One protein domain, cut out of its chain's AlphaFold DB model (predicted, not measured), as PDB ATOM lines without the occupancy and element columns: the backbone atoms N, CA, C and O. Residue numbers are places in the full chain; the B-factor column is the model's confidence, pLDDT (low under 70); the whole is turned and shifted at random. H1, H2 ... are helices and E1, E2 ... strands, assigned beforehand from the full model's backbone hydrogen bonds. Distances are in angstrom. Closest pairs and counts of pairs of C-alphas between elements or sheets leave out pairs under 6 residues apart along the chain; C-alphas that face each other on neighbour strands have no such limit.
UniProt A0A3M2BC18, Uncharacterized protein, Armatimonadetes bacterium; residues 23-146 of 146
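AT A GLANCE: This is residues 23 to 146 of the 146 residues of an uncharacterized protein of Armatimonadetes bacterium (UniProt A0A3M2BC18). What shape does the model have? A small sheet of three strands, E1, E3 and E2, has helix H1 over one face, and the long helix H5, which packs on H1 with residues 119 to 127, runs out of this body as an arm. Residues 132 to 146 stick out at one end, while H2 and the loop of residues 54 to 66 make the opposite end. What is it made of? The printed part has 124 residues, with five named helices and three named strands in the order E1 H1 H2 H3 E2 E3 H4 H5; the class is mixed, helices and strands, and the sheet E1 - E3 - E2 is antiparallel throughout. How spread out is it? It is loose, with a radius of gyration of the C-alphas of 17.3 A and spans of 60 by 28 by 24 A, the arm adding to the length of a body that spans 46 by 23 by 23 A.

IN THESE COORDINATES: Where does the first half run? E1 is residues 24 to 27, beginning at C-alpha 24 (-22.210, -20.974, -9.826). H1 is residues 31 to 40, 14.8 A long, and H2 is residues 48 to 53. What follows? H3 is residues 78 to 81; E2, residues 83 to 87, is 13.3 A long and E3, residues 93 to 97, is 13.4 A. H4 is residues 102 to 105, and H5, residues 119 to 144, is 37.9 A long and ends at C-alpha 144 (-18.595, -60.334, -1.401).

HOW THE PARTS SIT: How is the sheet joined? In the hairpin E2 and E3, N 84 and O 96 are 2.8 A apart, within hydrogen-bond range; between the antiparallel neighbours E1 and E3, N 93 and O 27 are 3.0 A apart. Which helices are on it? H1 and H5 are on one face of the sheet, two layers, with helices on one face. H1 lies over E3 at a height over the sheet of 9.1 A, along the strands at 23 degrees on the local plane; the closest C-alphas, of Val 31 and Ala 93, are 5.4 A apart. H5 touches H1 with residues 119 to 127 alone, opposite ways at a steep tilt of 47 degrees, with the C-alphas of Asp 37 and Leu 123 closest at 6.8 A. Where are the other helices? H2 touches no helix; H3 is close but not clearly touching H4, their closest C-alphas, of Leu 79 and Ala 102, being 6.4 A apart. How do the helix backbones read? In H1, H2 and H5 every O i to N i+4 pair is within hydrogen-bond range, while H3 and H4 are too short for such a pair.

THE WHOLE: How far does it reach? The two C-alphas farthest apart, of Arg 61 and Arg 146, are 60.6 A apart. Is it continuous? The printed part has no cut; the links H2 to H3 and H4 to H5 are long. Where is confidence low? The mean pLDDT of the printed part is 80.0, with residues 23 to 32, 55 to 66, 90 to 92 and 146 under 70.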
ATOM      1  N   LEU A  23     -23.759 -16.862  -9.276       53.06
ATOM      2  CA  LEU A  23     -23.734 -17.869  -8.215       53.06
ATOM      3  C   LEU A  23     -23.716 -19.277  -8.821       53.06
ATOM      4  O   LEU A  23     -24.754 -19.887  -9.077       53.06
ATOM      5  N   ARG A  24     -22.513 -19.732  -9.140       54.06
ATOM      6  CA  ARG A  24     -22.210 -20.974  -9.826       54.06
ATOM      7  C   ARG A  24     -21.616 -21.846  -8.757       54.06
ATOM      8  O   ARG A  24     -20.534 -21.554  -8.253       54.06
ATOM      9  N   LEU A  25     -22.321 -22.912  -8.428       58.06
ATOM     10  CA  LEU A  25     -21.701 -24.014  -7.729       58.06
ATOM     11  C   LEU A  25     -21.418 -25.090  -8.769       58.06
ATOM     12  O   LEU A  25     -22.337 -25.650  -9.371       58.06
ATOM     13  N   THR A  26     -20.137 -25.335  -9.007       52.38
ATOM     14  CA  THR A  26     -19.691 -26.540  -9.700       52.38
ATOM     15  C   THR A  26     -19.658 -27.655  -8.661       52.38
ATOM     16  O   THR A  26     -18.982 -27.528  -7.641       52.38
ATOM     17  N   LEU A  27     -20.429 -28.716  -8.887       54.56
ATOM     18  CA  LEU A  27     -20.434 -29.926  -8.068       54.56
ATOM     19  C   LEU A  27     -20.038 -31.119  -8.962       54.56
ATOM     20  O   LEU A  27     -20.343 -31.144 -10.157       54.56
ATOM     21  N   HIS A  28     -19.374 -32.119  -8.385       50.25
ATOM     22  CA  HIS A  28     -18.958 -33.349  -9.074       50.25
ATOM     23  C   HIS A  28     -20.031 -34.436  -8.896       50.25
ATOM     24  O   HIS A  28     -19.987 -35.204  -7.955       50.25
ATOM     25  N   ILE A  29     -21.070 -34.463  -9.724       54.06
ATOM     26  CA  ILE A  29     -22.335 -35.167  -9.457       54.06
ATOM     27  C   ILE A  29     -22.990 -35.721 -10.716       54.06
ATOM     28  O   ILE A  29     -22.906 -35.122 -11.790       54.06
ATOM     29  N   SER A  30     -23.827 -36.747 -10.508       57.72
ATOM     30  CA  SER A  30     -24.908 -37.085 -11.430       57.72
ATOM     31  C   SER A  30     -25.960 -35.963 -11.449       57.72
ATOM     32  O   SER A  30     -26.479 -35.522 -10.416       57.72
ATOM     33  N   VAL A  31     -26.260 -35.480 -12.655       60.00
ATOM     34  CA  VAL A  31     -27.091 -34.295 -12.944       60.00
ATOM     35  C   VAL A  31     -28.463 -34.344 -12.246       60.00
ATOM     36  O   VAL A  31     -28.914 -33.339 -11.690       60.00
ATOM     37  N   GLY A  32     -29.111 -35.515 -12.222       62.09
ATOM     38  CA  GLY A  32     -30.479 -35.684 -11.714       62.09
ATOM     39  C   GLY A  32     -30.632 -35.483 -10.201       62.09
ATOM     40  O   GLY A  32     -31.488 -34.714  -9.763       62.09
ATOM     41  N   ALA A  33     -29.770 -36.110  -9.393       71.50
ATOM     42  CA  ALA A  33     -29.890 -36.093  -7.929       71.50
ATOM     43  C   ALA A  33     -29.721 -34.682  -7.342       71.50
ATOM     44  O   ALA A  33     -30.350 -34.310  -6.352       71.50
ATOM     45  N   THR A  34     -28.899 -33.867  -7.990       78.38
ATOM     46  CA  THR A  34     -28.565 -32.533  -7.484       78.38
ATOM     47  C   THR A  34     -29.605 -31.498  -7.876       78.38
ATOM     48  O   THR A  34     -29.884 -30.579  -7.106       78.38
ATOM     49  N   ARG A  35     -30.249 -31.676  -9.036       85.75
ATOM     50  CA  ARG A  35     -31.447 -30.905  -9.374       85.75
ATOM     51  C   ARG A  35     -32.538 -31.148  -8.334       85.75
ATOM     52  O   ARG A  35     -33.081 -30.184  -7.807       85.75
ATOM     53  N   ALA A  36     -32.815 -32.412  -8.006       89.25
ATOM     54  CA  ALA A  36     -33.835 -32.775  -7.024       89.25
ATOM     55  C   ALA A  36     -33.562 -32.157  -5.640       89.25
ATOM     56  O   ALA A  36     -34.466 -31.582  -5.034       89.25
ATOM     57  N   ASP A  37     -32.311 -32.180  -5.165       89.94
ATOM     58  CA  ASP A  37     -31.960 -31.509  -3.909       89.94
ATOM     59  C   ASP A  37     -32.137 -30.001  -3.963       89.94
ATOM     60  O   ASP A  37     -32.661 -29.419  -3.017       89.94
ATOM     61  N   ALA A  38     -31.694 -29.359  -5.045       90.00
ATOM     62  CA  ALA A  38     -31.830 -27.918  -5.191       90.00
ATOM     63  C   ALA A  38     -33.311 -27.514  -5.174       90.00
ATOM     64  O   ALA A  38     -33.667 -26.532  -4.521       90.00
ATOM     65  N   LEU A  39     -34.182 -28.307  -5.808       91.69
ATOM     66  CA  LEU A  39     -35.631 -28.125  -5.747       91.69
ATOM     67  C   LEU A  39     -36.163 -28.317  -4.319       91.69
ATOM     68  O   LEU A  39     -36.872 -27.445  -3.832       91.69
ATOM     69  N   LYS A  40     -35.767 -29.384  -3.615       92.75
ATOM     70  CA  LYS A  40     -36.187 -29.653  -2.224       92.75
ATOM     71  C   LYS A  40     -35.728 -28.570  -1.242       92.75
ATOM     72  O   LYS A  40     -36.437 -28.210  -0.313       92.75
ATOM     73  N   LEU A  41     -34.531 -28.027  -1.433       91.81
ATOM     74  CA  LEU A  41     -33.998 -26.952  -0.595       91.81
ATOM     75  C   LEU A  41     -34.587 -25.578  -0.941       91.81
ATOM     76  O   LEU A  41     -34.353 -24.622  -0.206       91.81
ATOM     77  N   THR A  42     -35.351 -25.471  -2.030       90.94
ATOM     78  CA  THR A  42     -36.055 -24.250  -2.455       90.94
ATOM     79  C   THR A  42     -37.575 -24.425  -2.483       90.94
ATOM     80  O   THR A  42     -38.270 -23.647  -3.133       90.94
ATOM     81  N   SER A  43     -38.098 -25.433  -1.774       91.75
ATOM     82  CA  SER A  43     -39.521 -25.791  -1.764       91.75
ATOM     83  C   SER A  43     -40.256 -25.423  -0.472       91.75
ATOM     84  O   SER A  43     -41.285 -26.029  -0.188       91.75
ATOM     85  N   GLY A  44     -39.747 -24.488   0.336       87.25
ATOM     86  CA  GLY A  44     -40.443 -24.099   1.567       87.25
ATOM     87  C   GLY A  44     -41.824 -23.513   1.254       87.25
ATOM     88  O   GLY A  44     -41.982 -22.817   0.249       87.25
ATOM     89  N   ASN A  45     -42.823 -23.809   2.082       88.06
ATOM     90  CA  ASN A  45     -44.242 -23.528   1.825       88.06
ATOM     91  C   ASN A  45     -44.864 -22.525   2.810       88.06
ATOM     92  O   ASN A  45     -46.078 -22.346   2.810       88.06
ATOM     93  N   LEU A  46     -44.052 -21.859   3.633       84.69
ATOM     94  CA  LEU A  46     -44.555 -20.877   4.588       84.69
ATOM     95  C   LEU A  46     -45.065 -19.624   3.869       84.69
ATOM     96  O   LEU A  46     -44.366 -19.042   3.030       84.69
ATOM     97  N   THR A  47     -46.264 -19.182   4.241       83.69
ATOM     98  CA  THR A  47     -46.871 -17.961   3.708       83.69
ATOM     99  C   THR A  47     -46.157 -16.718   4.231       83.69
ATOM    100  O   THR A  47     -45.514 -16.727   5.281       83.69
ATOM    101  N   THR A  48     -46.300 -15.587   3.538       81.69
ATOM    102  CA  THR A  48     -45.729 -14.313   4.004       81.69
ATOM    103  C   THR A  48     -46.262 -13.908   5.384       81.69
ATOM    104  O   THR A  48     -45.512 -13.334   6.171       81.69
ATOM    105  N   ALA A  49     -47.523 -14.224   5.697       82.12
ATOM    106  CA  ALA A  49     -48.123 -13.957   7.005       82.12
ATOM    107  C   ALA A  49     -47.469 -14.800   8.111       82.12
ATOM    108  O   ALA A  49     -47.003 -14.245   9.102       82.12
ATOM    109  N   GLN A  50     -47.326 -16.110   7.885       83.38
ATOM    110  CA  GLN A  50     -46.617 -17.018   8.793       83.38
ATOM    111  C   GLN A  50     -45.167 -16.570   9.002       83.38
ATOM    112  O   GLN A  50     -44.685 -16.497  10.129       83.38
ATOM    113  N   LEU A  51     -44.477 -16.198   7.922       79.19
ATOM    114  CA  LEU A  51     -43.110 -15.695   7.990       79.19
ATOM    115  C   LEU A  51     -43.010 -14.440   8.862       79.19
ATOM    116  O   LEU A  51     -42.120 -14.365   9.706       79.19
ATOM    117  N   ARG A  52     -43.909 -13.465   8.689       77.69
ATOM    118  CA  ARG A  52     -43.930 -12.245   9.514       77.69
ATOM    119  C   ARG A  52     -44.180 -12.557  10.988       77.69
ATOM    120  O   ARG A  52     -43.454 -12.030  11.822       77.69
ATOM    121  N   ALA A  53     -45.136 -13.437  11.287       78.56
ATOM    122  CA  ALA A  53     -45.424 -13.876  12.654       78.56
ATOM    123  C   ALA A  53     -44.200 -14.529  13.323       78.56
ATOM    124  O   ALA A  53     -43.961 -14.343  14.509       78.56
ATOM    125  N   MET A  54     -43.371 -15.220  12.540       74.06
ATOM    126  CA  MET A  54     -42.120 -15.836  12.992       74.06
ATOM    127  C   MET A  54     -40.893 -14.900  12.925       74.06
ATOM    128  O   MET A  54     -39.755 -15.364  13.007       74.06
ATOM    129  N   GLY A  55     -41.085 -13.587  12.745       68.75
ATOM    130  CA  GLY A  55     -39.996 -12.601  12.782       68.75
ATOM    131  C   GLY A  55     -39.204 -12.433  11.478       68.75
ATOM    132  O   GLY A  55     -38.067 -11.967  11.499       68.75
ATOM    133  N   HIS A  56     -39.778 -12.791  10.326       67.06
ATOM    134  CA  HIS A  56     -39.194 -12.534   9.002       67.06
ATOM    135  C   HIS A  56     -39.260 -11.037   8.628       67.06
ATOM    136  O   HIS A  56     -40.297 -10.411   8.856       67.06
ATOM    137  N   PRO A  57     -38.252 -10.438   7.956       63.91
ATOM    138  CA  PRO A  57     -37.161 -11.029   7.166       63.91
ATOM    139  C   PRO A  57     -36.089 -11.753   7.972       63.91
ATOM    140  O   PRO A  57     -35.868 -11.430   9.129       63.91
ATOM    141  N   TYR A  58     -35.357 -12.667   7.316       67.50
ATOM    142  CA  TYR A  58     -34.082 -13.222   7.812       67.50
ATOM    143  C   TYR A  58     -33.013 -12.132   7.851       67.50
ATOM    144  O   TYR A  58     -32.006 -12.193   7.145       67.50
ATOM    145  N   ALA A  59     -33.276 -11.069   8.592       68.25
ATOM    146  CA  ALA A  59     -32.408  -9.933   8.681       68.25
ATOM    147  C   ALA A  59     -31.533 -10.056   9.911       68.25
ATOM    148  O   ALA A  59     -31.990 -10.451  10.976       68.25
ATOM    149  N   ARG A  60     -30.275  -9.644   9.764       68.50
ATOM    150  CA  ARG A  60     -29.277  -9.679  10.842       68.50
ATOM    151  C   ARG A  60     -29.711  -8.908  12.095       68.50
ATOM    152  O   ARG A  60     -29.215  -9.186  13.175       68.50
ATOM    153  N   ARG A  61     -30.636  -7.952  11.945       68.38
ATOM    154  CA  ARG A  61     -31.207  -7.162  13.047       68.38
ATOM    155  C   ARG A  61     -32.159  -7.951  13.951       68.38
ATOM    156  O   ARG A  61     -32.376  -7.544  15.084       68.38
ATOM    157  N   HIS A  62     -32.736  -9.050  13.466       65.19
ATOM    158  CA  HIS A  62     -33.600  -9.911  14.267       65.19
ATOM    159  C   HIS A  62     -32.713 -11.001  14.883       65.19
ATOM    160  O   HIS A  62     -32.287 -11.921  14.192       65.19
ATOM    161  N   ARG A  63     -32.362 -10.845  16.171       56.00
ATOM    162  CA  ARG A  63     -31.462 -11.762  16.903       56.00
ATOM    163  C   ARG A  63     -32.024 -13.185  17.021       56.00
ATOM    164  O   ARG A  63     -31.252 -14.136  17.024       56.00
ATOM    165  N   ASN A  64     -33.350 -13.332  17.043       58.16
ATOM    166  CA  ASN A  64     -34.012 -14.632  17.088       58.16
ATOM    167  C   ASN A  64     -34.353 -15.096  15.674       58.16
ATOM    168  O   ASN A  64     -35.324 -14.639  15.070       58.16
ATOM    169  N   THR A  65     -33.560 -16.030  15.148       58.78
ATOM    170  CA  THR A  65     -33.925 -16.737  13.916       58.78
ATOM    171  C   THR A  65     -34.830 -17.905  14.306       58.78
ATOM    172  O   THR A  65     -34.359 -19.024  14.470       58.78
ATOM    173  N   LEU A  66     -36.129 -17.649  14.497       65.75
ATOM    174  CA  LEU A  66     -37.109 -18.701  14.825       65.75
ATOM    175  C   LEU A  66     -37.324 -19.691  13.666       65.75
ATOM    176  O   LEU A  66     -37.894 -20.758  13.858       65.75
ATOM    177  N   ILE A  67     -36.871 -19.344  12.457       74.06
ATOM    178  CA  ILE A  67     -37.120 -20.121  11.243       74.06
ATOM    179  C   ILE A  67     -35.806 -20.712  10.717       74.06
ATOM    180  O   ILE A  67     -34.852 -19.959  10.484       74.06
ATOM    181  N   PRO A  68     -35.743 -22.030  10.463       80.06
ATOM    182  CA  PRO A  68     -34.593 -22.655   9.825       80.06
ATOM    183  C   PRO A  68     -34.297 -22.036   8.449       80.06
ATOM    184  O   PRO A  68     -35.208 -21.894   7.634       80.06
ATOM    185  N   PRO A  69     -33.031 -21.718   8.121       83.25
ATOM    186  CA  PRO A  69     -32.666 -21.035   6.874       83.25
ATOM    187  C   PRO A  69     -33.004 -21.814   5.593       83.25
ATOM    188  O   PRO A  69     -33.096 -21.199   4.524       83.25
ATOM    189  N   LEU A  70     -33.190 -23.132   5.708       88.62
ATOM    190  CA  LEU A  70     -33.627 -24.048   4.659       88.62
ATOM    191  C   LEU A  70     -34.825 -24.876   5.163       88.62
ATOM    192  O   LEU A  70     -34.847 -25.225   6.342       88.62
ATOM    193  N   PRO A  71     -35.761 -25.272   4.283       90.44
ATOM    194  CA  PRO A  71     -35.822 -24.929   2.862       90.44
ATOM    195  C   PRO A  71     -36.166 -23.447   2.633       90.44
ATOM    196  O   PRO A  71     -36.893 -22.824   3.402       90.44
ATOM    197  N   ILE A  72     -35.637 -22.863   1.557       88.25
ATOM    198  CA  ILE A  72     -35.947 -21.484   1.165       88.25
ATOM    199  C   ILE A  72     -37.420 -21.427   0.760       88.25
ATOM    200  O   ILE A  72     -37.847 -22.156  -0.138       88.25
ATOM    201  N   ASN A  73     -38.184 -20.550   1.413       85.06
ATOM    202  CA  ASN A  73     -39.618 -20.427   1.175       85.06
ATOM    203  C   ASN A  73     -39.942 -19.859  -0.209       85.06
ATOM    204  O   ASN A  73     -39.358 -18.869  -0.663       85.06
ATOM    205  N   ARG A  74     -40.922 -20.480  -0.863       83.44
ATOM    206  CA  ARG A  74     -41.454 -20.079  -2.160       83.44
ATOM    207  C   ARG A  74     -42.468 -18.959  -1.975       83.44
ATOM    208  O   ARG A  74     -43.644 -19.212  -1.764       83.44
ATOM    209  N   GLN A  75     -42.020 -17.716  -2.127       79.38
ATOM    210  CA  GLN A  75     -42.941 -16.575  -2.200       79.38
ATOM    211  C   GLN A  75     -43.623 -16.495  -3.570       79.38
ATOM    212  O   GLN A  75     -44.838 -16.452  -3.664       79.38
ATOM    213  N   THR A  76     -42.831 -16.515  -4.643       83.50
ATOM    214  CA  THR A  76     -43.327 -16.449  -6.032       83.50
ATOM    215  C   THR A  76     -42.953 -17.679  -6.855       83.50
ATOM    216  O   THR A  76     -43.303 -17.780  -8.021       83.50
ATOM    217  N   GLY A  77     -42.136 -18.584  -6.305       86.19
ATOM    218  CA  GLY A  77     -41.548 -19.706  -7.049       86.19
ATOM    219  C   GLY A  77     -40.470 -19.313  -8.074       86.19
ATOM    220  O   GLY A  77     -39.754 -20.186  -8.557       86.19
ATOM    221  N   ARG A  78     -40.271 -18.015  -8.355       88.38
ATOM    222  CA  ARG A  78     -39.333 -17.520  -9.381       88.38
ATOM    223  C   ARG A  78     -37.888 -17.973  -9.160       88.38
ATOM    224  O   ARG A  78     -37.172 -18.202 -10.130       88.38
ATOM    225  N   LEU A  79     -37.454 -18.123  -7.906       89.62
ATOM    226  CA  LEU A  79     -36.134 -18.674  -7.595       89.62
ATOM    227  C   LEU A  79     -36.016 -20.111  -8.111       89.62
ATOM    228  O   LEU A  79     -35.129 -20.400  -8.906       89.62
ATOM    229  N   GLN A  80     -36.942 -20.983  -7.714       90.81
ATOM    230  CA  GLN A  80     -36.952 -22.390  -8.103       90.81
ATOM    231  C   GLN A  80     -37.096 -22.561  -9.622       90.81
ATOM    232  O   GLN A  80     -36.343 -23.322 -10.223       90.81
ATOM    233  N   ALA A  81     -37.988 -21.792 -10.255       90.44
ATOM    234  CA  ALA A  81     -38.179 -21.796 -11.707       90.44
ATOM    235  C   ALA A  81     -36.929 -21.340 -12.485       90.44
ATOM    236  O   ALA A  81     -36.739 -21.712 -13.638       90.44
ATOM    237  N   SER A  82     -36.051 -20.551 -11.858       90.56
ATOM    238  CA  SER A  82     -34.805 -20.077 -12.472       90.56
ATOM    239  C   SER A  82     -33.632 -21.058 -12.376       90.56
ATOM    240  O   SER A  82     -32.529 -20.728 -12.822       90.56
ATOM    241  N   LEU A  83     -33.838 -22.229 -11.765       90.75
ATOM    242  CA  LEU A  83     -32.813 -23.257 -11.636       90.75
ATOM    243  C   LEU A  83     -32.453 -23.823 -13.013       90.75
ATOM    244  O   LEU A  83     -33.270 -24.446 -13.687       90.75
ATOM    245  N   ARG A  84     -31.189 -23.665 -13.388       88.69
ATOM    246  CA  ARG A  84     -30.570 -24.279 -14.559       88.69
ATOM    247  C   ARG A  84     -29.489 -25.248 -14.112       88.69
ATOM    248  O   ARG A  84     -28.738 -24.968 -13.174       88.69
ATOM    249  N   VAL A  85     -29.415 -26.379 -14.803       85.69
ATOM    250  CA  VAL A  85     -28.409 -27.412 -14.567       85.69
ATOM    251  C   VAL A  85     -27.651 -27.634 -15.863       85.69
ATOM    252  O   VAL A  85     -28.255 -27.943 -16.885       85.69
ATOM    253  N   PHE A  86     -26.336 -27.466 -15.817       82.50
ATOM    254  CA  PHE A  86     -25.456 -27.677 -16.957       82.50
ATOM    255  C   PHE A  86     -24.603 -28.905 -16.695       82.50
ATOM    256  O   PHE A  86     -23.901 -28.965 -15.684       82.50
ATOM    257  N   ARG A  87     -24.628 -29.876 -17.603       79.31
ATOM    258  CA  ARG A  87     -23.703 -31.007 -17.551       79.31
ATOM    259  C   ARG A  87     -22.296 -30.525 -17.935       79.31
ATOM    260  O   ARG A  87     -22.140 -29.732 -18.862       79.31
ATOM    261  N   ARG A  88     -21.279 -30.948 -17.184       79.12
ATOM    262  CA  ARG A  88     -19.864 -30.573 -17.358       79.12
ATOM    263  C   ARG A  88     -18.990 -31.834 -17.372       79.12
ATOM    264  O   ARG A  88     -18.133 -32.007 -16.515       79.12
ATOM    265  N   GLY A  89     -19.236 -32.716 -18.335       70.38
ATOM    266  CA  GLY A  89     -18.587 -34.028 -18.442       70.38
ATOM    267  C   GLY A  89     -19.466 -35.169 -17.930       70.38
ATOM    268  O   GLY A  89     -20.669 -34.988 -17.708       70.38
ATOM    269  N   GLU A  90     -18.870 -36.349 -17.762       67.94
ATOM    270  CA  GLU A  90     -19.601 -37.564 -17.383       67.94
ATOM    271  C   GLU A  90     -20.235 -37.432 -15.995       67.94
ATOM    272  O   GLU A  90     -21.455 -37.572 -15.884       67.94
ATOM    273  N   ASP A  91     -19.445 -36.988 -15.010       68.94
ATOM    274  CA  ASP A  91     -19.814 -36.938 -13.587       68.94
ATOM    275  C   ASP A  91     -19.748 -35.538 -12.968       68.94
ATOM    276  O   ASP A  91     -19.493 -35.380 -11.774       68.94
ATOM    277  N   ARG A  92     -19.934 -34.469 -13.745       68.94
ATOM    278  CA  ARG A  92     -20.010 -33.118 -13.162       68.94
ATOM    279  C   ARG A  92     -21.245 -32.392 -13.647       68.94
ATOM    280  O   ARG A  92     -21.592 -32.421 -14.828       68.94
ATOM    281  N   ALA A  93     -21.882 -31.685 -12.724       75.19
ATOM    282  CA  ALA A  93     -22.983 -30.801 -13.041       75.19
ATOM    283  C   ALA A  93     -22.781 -29.458 -12.347       75.19
ATOM    284  O   ALA A  93     -22.356 -29.351 -11.197       75.19
ATOM    285  N   GLN A  94     -23.096 -28.406 -13.078       80.50
ATOM    286  CA  GLN A  94     -23.048 -27.044 -12.598       80.50
ATOM    287  C   GLN A  94     -24.472 -26.551 -12.397       80.50
ATOM    288  O   GLN A  94     -25.299 -26.616 -13.307       80.50
ATOM    289  N   LEU A  95     -24.746 -26.039 -11.201       84.75
ATOM    290  CA  LEU A  95     -26.019 -25.409 -10.883       84.75
ATOM    291  C   LEU A  95     -25.910 -23.896 -11.026       84.75
ATOM    292  O   LEU A  95     -24.922 -23.285 -10.605       84.75
ATOM    293  N   GLN A  96     -26.959 -23.291 -11.573       86.62
ATOM    294  CA  GLN A  96     -27.096 -21.846 -11.673       86.62
ATOM    295  C   GLN A  96     -28.543 -21.434 -11.408       86.62
ATOM    296  O   GLN A  96     -29.469 -22.029 -11.944       86.62
ATOM    297  N   PHE A  97     -28.730 -20.367 -10.637       88.69
ATOM    298  CA  PHE A  97     -30.017 -19.688 -10.505       88.69
ATOM    299  C   PHE A  97     -29.958 -18.360 -11.259       88.69
ATOM    300  O   PHE A  97     -29.056 -17.554 -11.016       88.69
ATOM    301  N   THR A  98     -30.896 -18.128 -12.178       88.88
ATOM    302  CA  THR A  98     -30.925 -16.909 -13.012       88.88
ATOM    303  C   THR A  98     -31.890 -15.834 -12.512       88.88
ATOM    304  O   THR A  98     -31.942 -14.749 -13.089       88.88
ATOM    305  N   ALA A  99     -32.643 -16.082 -11.432       87.50
ATOM    306  CA  ALA A  99     -33.555 -15.083 -10.885       87.50
ATOM    307  C   ALA A  99     -32.790 -13.814 -10.440       87.50
ATOM    308  O   ALA A  99     -31.778 -13.929  -9.744       87.50
ATOM    309  N   PRO A 100     -33.285 -12.593 -10.738       88.06
ATOM    310  CA  PRO A 100     -32.583 -11.345 -10.403       88.06
ATOM    311  C   PRO A 100     -32.241 -11.173  -8.915       88.06
ATOM    312  O   PRO A 100     -31.244 -10.538  -8.561       88.06
ATOM    313  N   HIS A 101     -33.066 -11.746  -8.034       83.31
ATOM    314  CA  HIS A 101     -32.886 -11.710  -6.582       83.31
ATOM    315  C   HIS A 101     -32.065 -12.890  -6.033       83.31
ATOM    316  O   HIS A 101     -31.687 -12.860  -4.861       83.31
ATOM    317  N   ALA A 102     -31.739 -13.903  -6.850       87.19
ATOM    318  CA  ALA A 102     -30.974 -15.076  -6.414       87.19
ATOM    319  C   ALA A 102     -29.627 -14.679  -5.801       87.19
ATOM    320  O   ALA A 102     -29.230 -15.249  -4.791       87.19
ATOM    321  N   ARG A 103     -28.976 -13.637  -6.341       83.94
ATOM    322  CA  ARG A 103     -27.724 -13.058  -5.807       83.94
ATOM    323  C   ARG A 103     -27.779 -12.670  -4.338       83.94
ATOM    324  O   ARG A 103     -26.762 -12.756  -3.667       83.94
ATOM    325  N   PHE A 104     -28.938 -12.251  -3.842       84.50
ATOM    326  CA  PHE A 104     -29.095 -11.868  -2.445       84.50
ATOM    327  C   PHE A 104     -29.455 -13.088  -1.602       84.50
ATOM    328  O   PHE A 104     -28.844 -13.314  -0.565       84.50
ATOM    329  N   VAL A 105     -30.414 -13.894  -2.071       85.88
ATOM    330  CA  VAL A 105     -30.937 -15.067  -1.346       85.88
ATOM    331  C   VAL A 105     -29.893 -16.170  -1.199       85.88
ATOM    332  O   VAL A 105     -29.816 -16.808  -0.155       85.88
ATOM    333  N   LEU A 106     -29.072 -16.382  -2.223       88.25
ATOM    334  CA  LEU A 106     -28.094 -17.466  -2.281       88.25
ATOM    335  C   LEU A 106     -26.659 -16.990  -2.030       88.25
ATOM    336  O   LEU A 106     -25.716 -17.739  -2.295       88.25
ATOM    337  N   ALA A 107     -26.480 -15.757  -1.548       83.94
ATOM    338  CA  ALA A 107     -25.171 -15.245  -1.176       83.94
ATOM    339  C   ALA A 107     -24.546 -16.157  -0.096       83.94
ATOM    340  O   ALA A 107     -25.174 -16.354   0.950       83.94
ATOM    341  N   PRO A 108     -23.329 -16.703  -0.300       82.62
ATOM    342  CA  PRO A 108     -22.723 -17.661   0.630       82.62
ATOM    343  C   PRO A 108     -22.585 -17.141   2.064       82.62
ATOM    344  O   PRO A 108     -22.781 -17.892   3.011       82.62
ATOM    345  N   GLN A 109     -22.304 -15.846   2.219       82.12
ATOM    346  CA  GLN A 109     -22.174 -15.165   3.514       82.12
ATOM    347  C   GLN A 109     -23.417 -14.328   3.869       82.12
ATOM    348  O   GLN A 109     -23.422 -13.567   4.839       82.12
ATOM    349  N   GLY A 110     -24.486 -14.446   3.080       83.00
ATOM    350  CA  GLY A 110     -25.624 -13.542   3.143       83.00
ATOM    351  C   GLY A 110     -25.267 -12.155   2.606       83.00
ATOM    352  O   GLY A 110     -24.366 -11.986   1.788       83.00
ATOM    353  N   THR A 111     -25.998 -11.146   3.059       83.88
ATOM    354  CA  THR A 111     -25.793  -9.741   2.696       83.88
ATOM    355  C   THR A 111     -25.691  -8.894   3.965       83.88
ATOM    356  O   THR A 111     -25.921  -9.388   5.072       83.88
ATOM    357  N   ALA A 112     -25.403  -7.596   3.823       82.62
ATOM    358  CA  ALA A 112     -25.418  -6.656   4.950       82.62
ATOM    359  C   ALA A 112     -26.747  -6.688   5.729       82.62
ATOM    360  O   ALA A 112     -26.776  -6.473   6.935       82.62
ATOM    361  N   ARG A 113     -27.853  -6.991   5.039       79.50
ATOM    362  CA  ARG A 113     -29.195  -7.009   5.625       79.50
ATOM    363  C   ARG A 113     -29.753  -8.403   5.839       79.50
ATOM    364  O   ARG A 113     -30.763  -8.494   6.515       79.50
ATOM    365  N   MET A 114     -29.157  -9.459   5.285       79.75
ATOM    366  CA  MET A 114     -29.748 -10.799   5.289       79.75
ATOM    367  C   MET A 114     -28.743 -11.868   5.713       79.75
ATOM    368  O   MET A 114     -27.607 -11.870   5.246       79.75
ATOM    369  N   LEU A 115     -29.167 -12.791   6.573       82.25
ATOM    370  CA  LEU A 115     -28.355 -13.949   6.951       82.25
ATOM    371  C   LEU A 115     -28.183 -14.925   5.769       82.25
ATOM    372  O   LEU A 115     -29.063 -15.004   4.901       82.25
ATOM    373  N   PRO A 116     -27.060 -15.664   5.703       85.56
ATOM    374  CA  PRO A 116     -26.875 -16.710   4.704       85.56
ATOM    375  C   PRO A 116     -27.916 -17.819   4.863       85.56
ATOM    376  O   PRO A 116     -28.264 -18.213   5.973       85.56
ATOM    377  N   ARG A 117     -28.374 -18.372   3.734       86.06
ATOM    378  CA  ARG A 117     -29.290 -19.525   3.726       86.06
ATOM    379  C   ARG A 117     -28.576 -20.870   3.795       86.06
ATOM    380  O   ARG A 117     -29.191 -21.862   4.140       86.06
ATOM    381  N   GLY A 118     -27.300 -20.926   3.412       87.81
ATOM    382  CA  GLY A 118     -26.523 -22.170   3.421       87.81
ATOM    383  C   GLY A 118     -26.864 -23.168   2.306       87.81
ATOM    384  O   GLY A 118     -26.392 -24.298   2.365       87.81
ATOM    385  N   LEU A 119     -27.625 -22.772   1.270       89.19
ATOM    386  CA  LEU A 119     -28.033 -23.665   0.169       89.19
ATOM    387  C   LEU A 119     -26.847 -24.445  -0.417       89.19
ATOM    388  O   LEU A 119     -26.899 -25.663  -0.549       89.19
ATOM    389  N   TRP A 120     -25.773 -23.741  -0.775       86.12
ATOM    390  CA  TRP A 120     -24.611 -24.344  -1.427       86.12
ATOM    391  C   TRP A 120     -23.845 -25.301  -0.515       86.12
ATOM    392  O   TRP A 120     -23.392 -26.350  -0.969       86.12
ATOM    393  N   THR A 121     -23.738 -24.956   0.768       87.69
ATOM    394  CA  THR A 121     -23.128 -25.808   1.794       87.69
ATOM    395  C   THR A 121     -23.925 -27.094   1.958       87.69
ATOM    396  O   THR A 121     -23.358 -28.183   1.923       87.69
ATOM    397  N   GLU A 122     -25.248 -26.979   2.050       90.12
ATOM    398  CA  GLU A 122     -26.142 -28.119   2.223       90.12
ATOM    399  C   GLU A 122     -26.166 -29.024   0.980       90.12
ATOM    400  O   GLU A 122     -26.112 -30.247   1.107       90.12
ATOM    401  N   LEU A 123     -26.147 -28.449  -0.229       87.75
ATOM    402  CA  LEU A 123     -26.007 -29.213  -1.474       87.75
ATOM    403  C   LEU A 123     -24.692 -29.997  -1.520       87.75
ATOM    404  O   LEU A 123     -24.695 -31.182  -1.852       87.75
ATOM    405  N   ARG A 124     -23.573 -29.364  -1.146       85.56
ATOM    406  CA  ARG A 124     -22.269 -30.035  -1.069       85.56
ATOM    407  C   ARG A 124     -22.275 -31.155  -0.028       85.56
ATOM    408  O   ARG A 124     -21.799 -32.247  -0.316       85.56
ATOM    409  N   ARG A 125     -22.856 -30.918   1.151       88.44
ATOM    410  CA  ARG A 125     -22.964 -31.916   2.225       88.44
ATOM    411  C   ARG A 125     -23.740 -33.153   1.768       88.44
ATOM    412  O   ARG A 125     -23.249 -34.270   1.916       88.44
ATOM    413  N   ARG A 126     -24.925 -32.960   1.177       89.31
ATOM    414  CA  ARG A 126     -25.754 -34.058   0.641       89.31
ATOM    415  C   ARG A 126     -25.051 -34.817  -0.468       89.31
ATOM    416  O   ARG A 126     -25.123 -36.043  -0.519       89.31
ATOM    417  N   HIS A 127     -24.357 -34.094  -1.338       83.31
ATOM    418  CA  HIS A 127     -23.561 -34.705  -2.383       83.31
ATOM    419  C   HIS A 127     -22.460 -35.611  -1.807       83.31
ATOM    420  O   HIS A 127     -22.414 -36.791  -2.159       83.31
ATOM    421  N   ASN A 128     -21.637 -35.096  -0.891       84.44
ATOM    422  CA  ASN A 128     -20.544 -35.854  -0.281       84.44
ATOM    423  C   ASN A 128     -21.058 -37.099   0.456       84.44
ATOM    424  O   ASN A 128     -20.464 -38.169   0.345       84.44
ATOM    425  N   ALA A 129     -22.198 -36.990   1.148       86.94
ATOM    426  CA  ALA A 129     -22.828 -38.125   1.818       86.94
ATOM    427  C   ALA A 129     -23.189 -39.256   0.835       86.94
ATOM    428  O   ALA A 129     -22.911 -40.422   1.111       86.94
ATOM    429  N   ARG A 130     -23.739 -38.924  -0.342       85.31
ATOM    430  CA  ARG A 130     -24.042 -39.925  -1.381       85.31
ATOM    431  C   ARG A 130     -22.788 -40.519  -2.008       85.31
ATOM    432  O   ARG A 130     -22.763 -41.716  -2.274       85.31
ATOM    433  N   ALA A 131     -21.763 -39.704  -2.251       82.56
ATOM    434  CA  ALA A 131     -20.490 -40.192  -2.773       82.56
ATOM    435  C   ALA A 131     -19.866 -41.222  -1.814       82.56
ATOM    436  O   ALA A 131     -19.501 -42.317  -2.236       82.56
ATOM    437  N   ALA A 132     -19.865 -40.924  -0.510       84.69
ATOM    438  CA  ALA A 132     -19.396 -41.847   0.520       84.69
ATOM    439  C   ALA A 132     -20.230 -43.141   0.583       84.69
ATOM    440  O   ALA A 132     -19.670 -44.227   0.717       84.69
ATOM    441  N   GLN A 133     -21.559 -43.051   0.456       87.19
ATOM    442  CA  GLN A 133     -22.434 -44.230   0.412       87.19
ATOM    443  C   GLN A 133     -22.126 -45.136  -0.786       87.19
ATOM    444  O   GLN A 133     -22.000 -46.345  -0.604       87.19
ATOM    445  N   ARG A 134     -21.948 -44.564  -1.984       85.06
ATOM    446  CA  ARG A 134     -21.592 -45.328  -3.193       85.06
ATOM    447  C   ARG A 134     -20.253 -46.040  -3.039       85.06
ATOM    448  O   ARG A 134     -20.152 -47.217  -3.366       85.06
ATOM    449  N   LEU A 135     -19.253 -45.354  -2.483       84.50
ATOM    450  CA  LEU A 135     -17.938 -45.943  -2.232       84.50
ATOM    451  C   LEU A 135     -18.036 -47.139  -1.270       84.50
ATOM    452  O   LEU A 135     -17.482 -48.201  -1.543       84.50
ATOM    453  N   ARG A 136     -18.805 -47.009  -0.178       87.62
ATOM    454  CA  ARG A 136     -19.047 -48.111   0.773       87.62
ATOM    455  C   ARG A 136     -19.742 -49.305   0.118       87.62
ATOM    456  O   ARG A 136     -19.348 -50.441   0.364       87.62
ATOM    457  N   GLN A 137     -20.761 -49.054  -0.704       88.44
ATOM    458  CA  GLN A 137     -21.476 -50.102  -1.440       88.44
ATOM    459  C   GLN A 137     -20.544 -50.837  -2.406       88.44
ATOM    460  O   GLN A 137     -20.545 -52.064  -2.432       88.44
ATOM    461  N   HIS A 138     -19.706 -50.096  -3.133       85.62
ATOM    462  CA  HIS A 138     -18.725 -50.668  -4.047       85.62
ATOM    463  C   HIS A 138     -17.701 -51.549  -3.315       85.62
ATOM    464  O   HIS A 138     -17.508 -52.700  -3.691       85.62
ATOM    465  N   HIS A 139     -17.121 -51.070  -2.208       86.06
ATOM    466  CA  HIS A 139     -16.213 -51.887  -1.394       86.06
ATOM    467  C   HIS A 139     -16.879 -53.151  -0.840       86.06
ATOM    468  O   HIS A 139     -16.241 -54.201  -0.795       86.06
ATOM    469  N   ARG A 140     -18.149 -53.073  -0.424       90.62
ATOM    470  CA  ARG A 140     -18.902 -54.246   0.040       90.62
ATOM    471  C   ARG A 140     -19.107 -55.260  -1.086       90.62
ATOM    472  O   ARG A 140     -18.906 -56.444  -0.859       90.62
ATOM    473  N   ALA A 141     -19.458 -54.801  -2.287       86.88
ATOM    474  CA  ALA A 141     -19.628 -55.670  -3.448       86.88
ATOM    475  C   ALA A 141     -18.322 -56.391  -3.818       86.88
ATOM    476  O   ALA A 141     -18.334 -57.601  -4.008       86.88
ATOM    477  N   LEU A 142     -17.187 -55.679  -3.823       86.81
ATOM    478  CA  LEU A 142     -15.871 -56.275  -4.084       86.81
ATOM    479  C   LEU A 142     -15.455 -57.310  -3.031       86.81
ATOM    480  O   LEU A 142     -14.775 -58.273  -3.363       86.81
ATOM    481  N   ARG A 143     -15.841 -57.111  -1.763       84.62
ATOM    482  CA  ARG A 143     -15.577 -58.078  -0.686       84.62
ATOM    483  C   ARG A 143     -16.425 -59.338  -0.805       84.62
ATOM    484  O   ARG A 143     -15.923 -60.400  -0.490       84.62
ATOM    485  N   ASN A 144     -17.674 -59.208  -1.241       83.12
ATOM    486  CA  ASN A 144     -18.595 -60.334  -1.401       83.12
ATOM    487  C   ASN A 144     -18.366 -61.131  -2.699       83.12
ATOM    488  O   ASN A 144     -18.934 -62.203  -2.854       83.12
ATOM    489  N   ALA A 145     -17.612 -60.574  -3.650       74.00
ATOM    490  CA  ALA A 145     -17.247 -61.223  -4.910       74.00
ATOM    491  C   ALA A 145     -15.931 -62.025  -4.818       74.00
ATOM    492  O   ALA A 145     -15.450 -62.521  -5.835       74.00
ATOM    493  N   ARG A 146     -15.336 -62.094  -3.623       58.66
ATOM    494  CA  ARG A 146     -14.198 -62.946  -3.268       58.66
ATOM    495  C   ARG A 146     -14.690 -64.058  -2.360       58.66
ATOM    496  O   ARG A 146     -14.121 -65.159  -2.476       58.66
TER     497      ARG A 146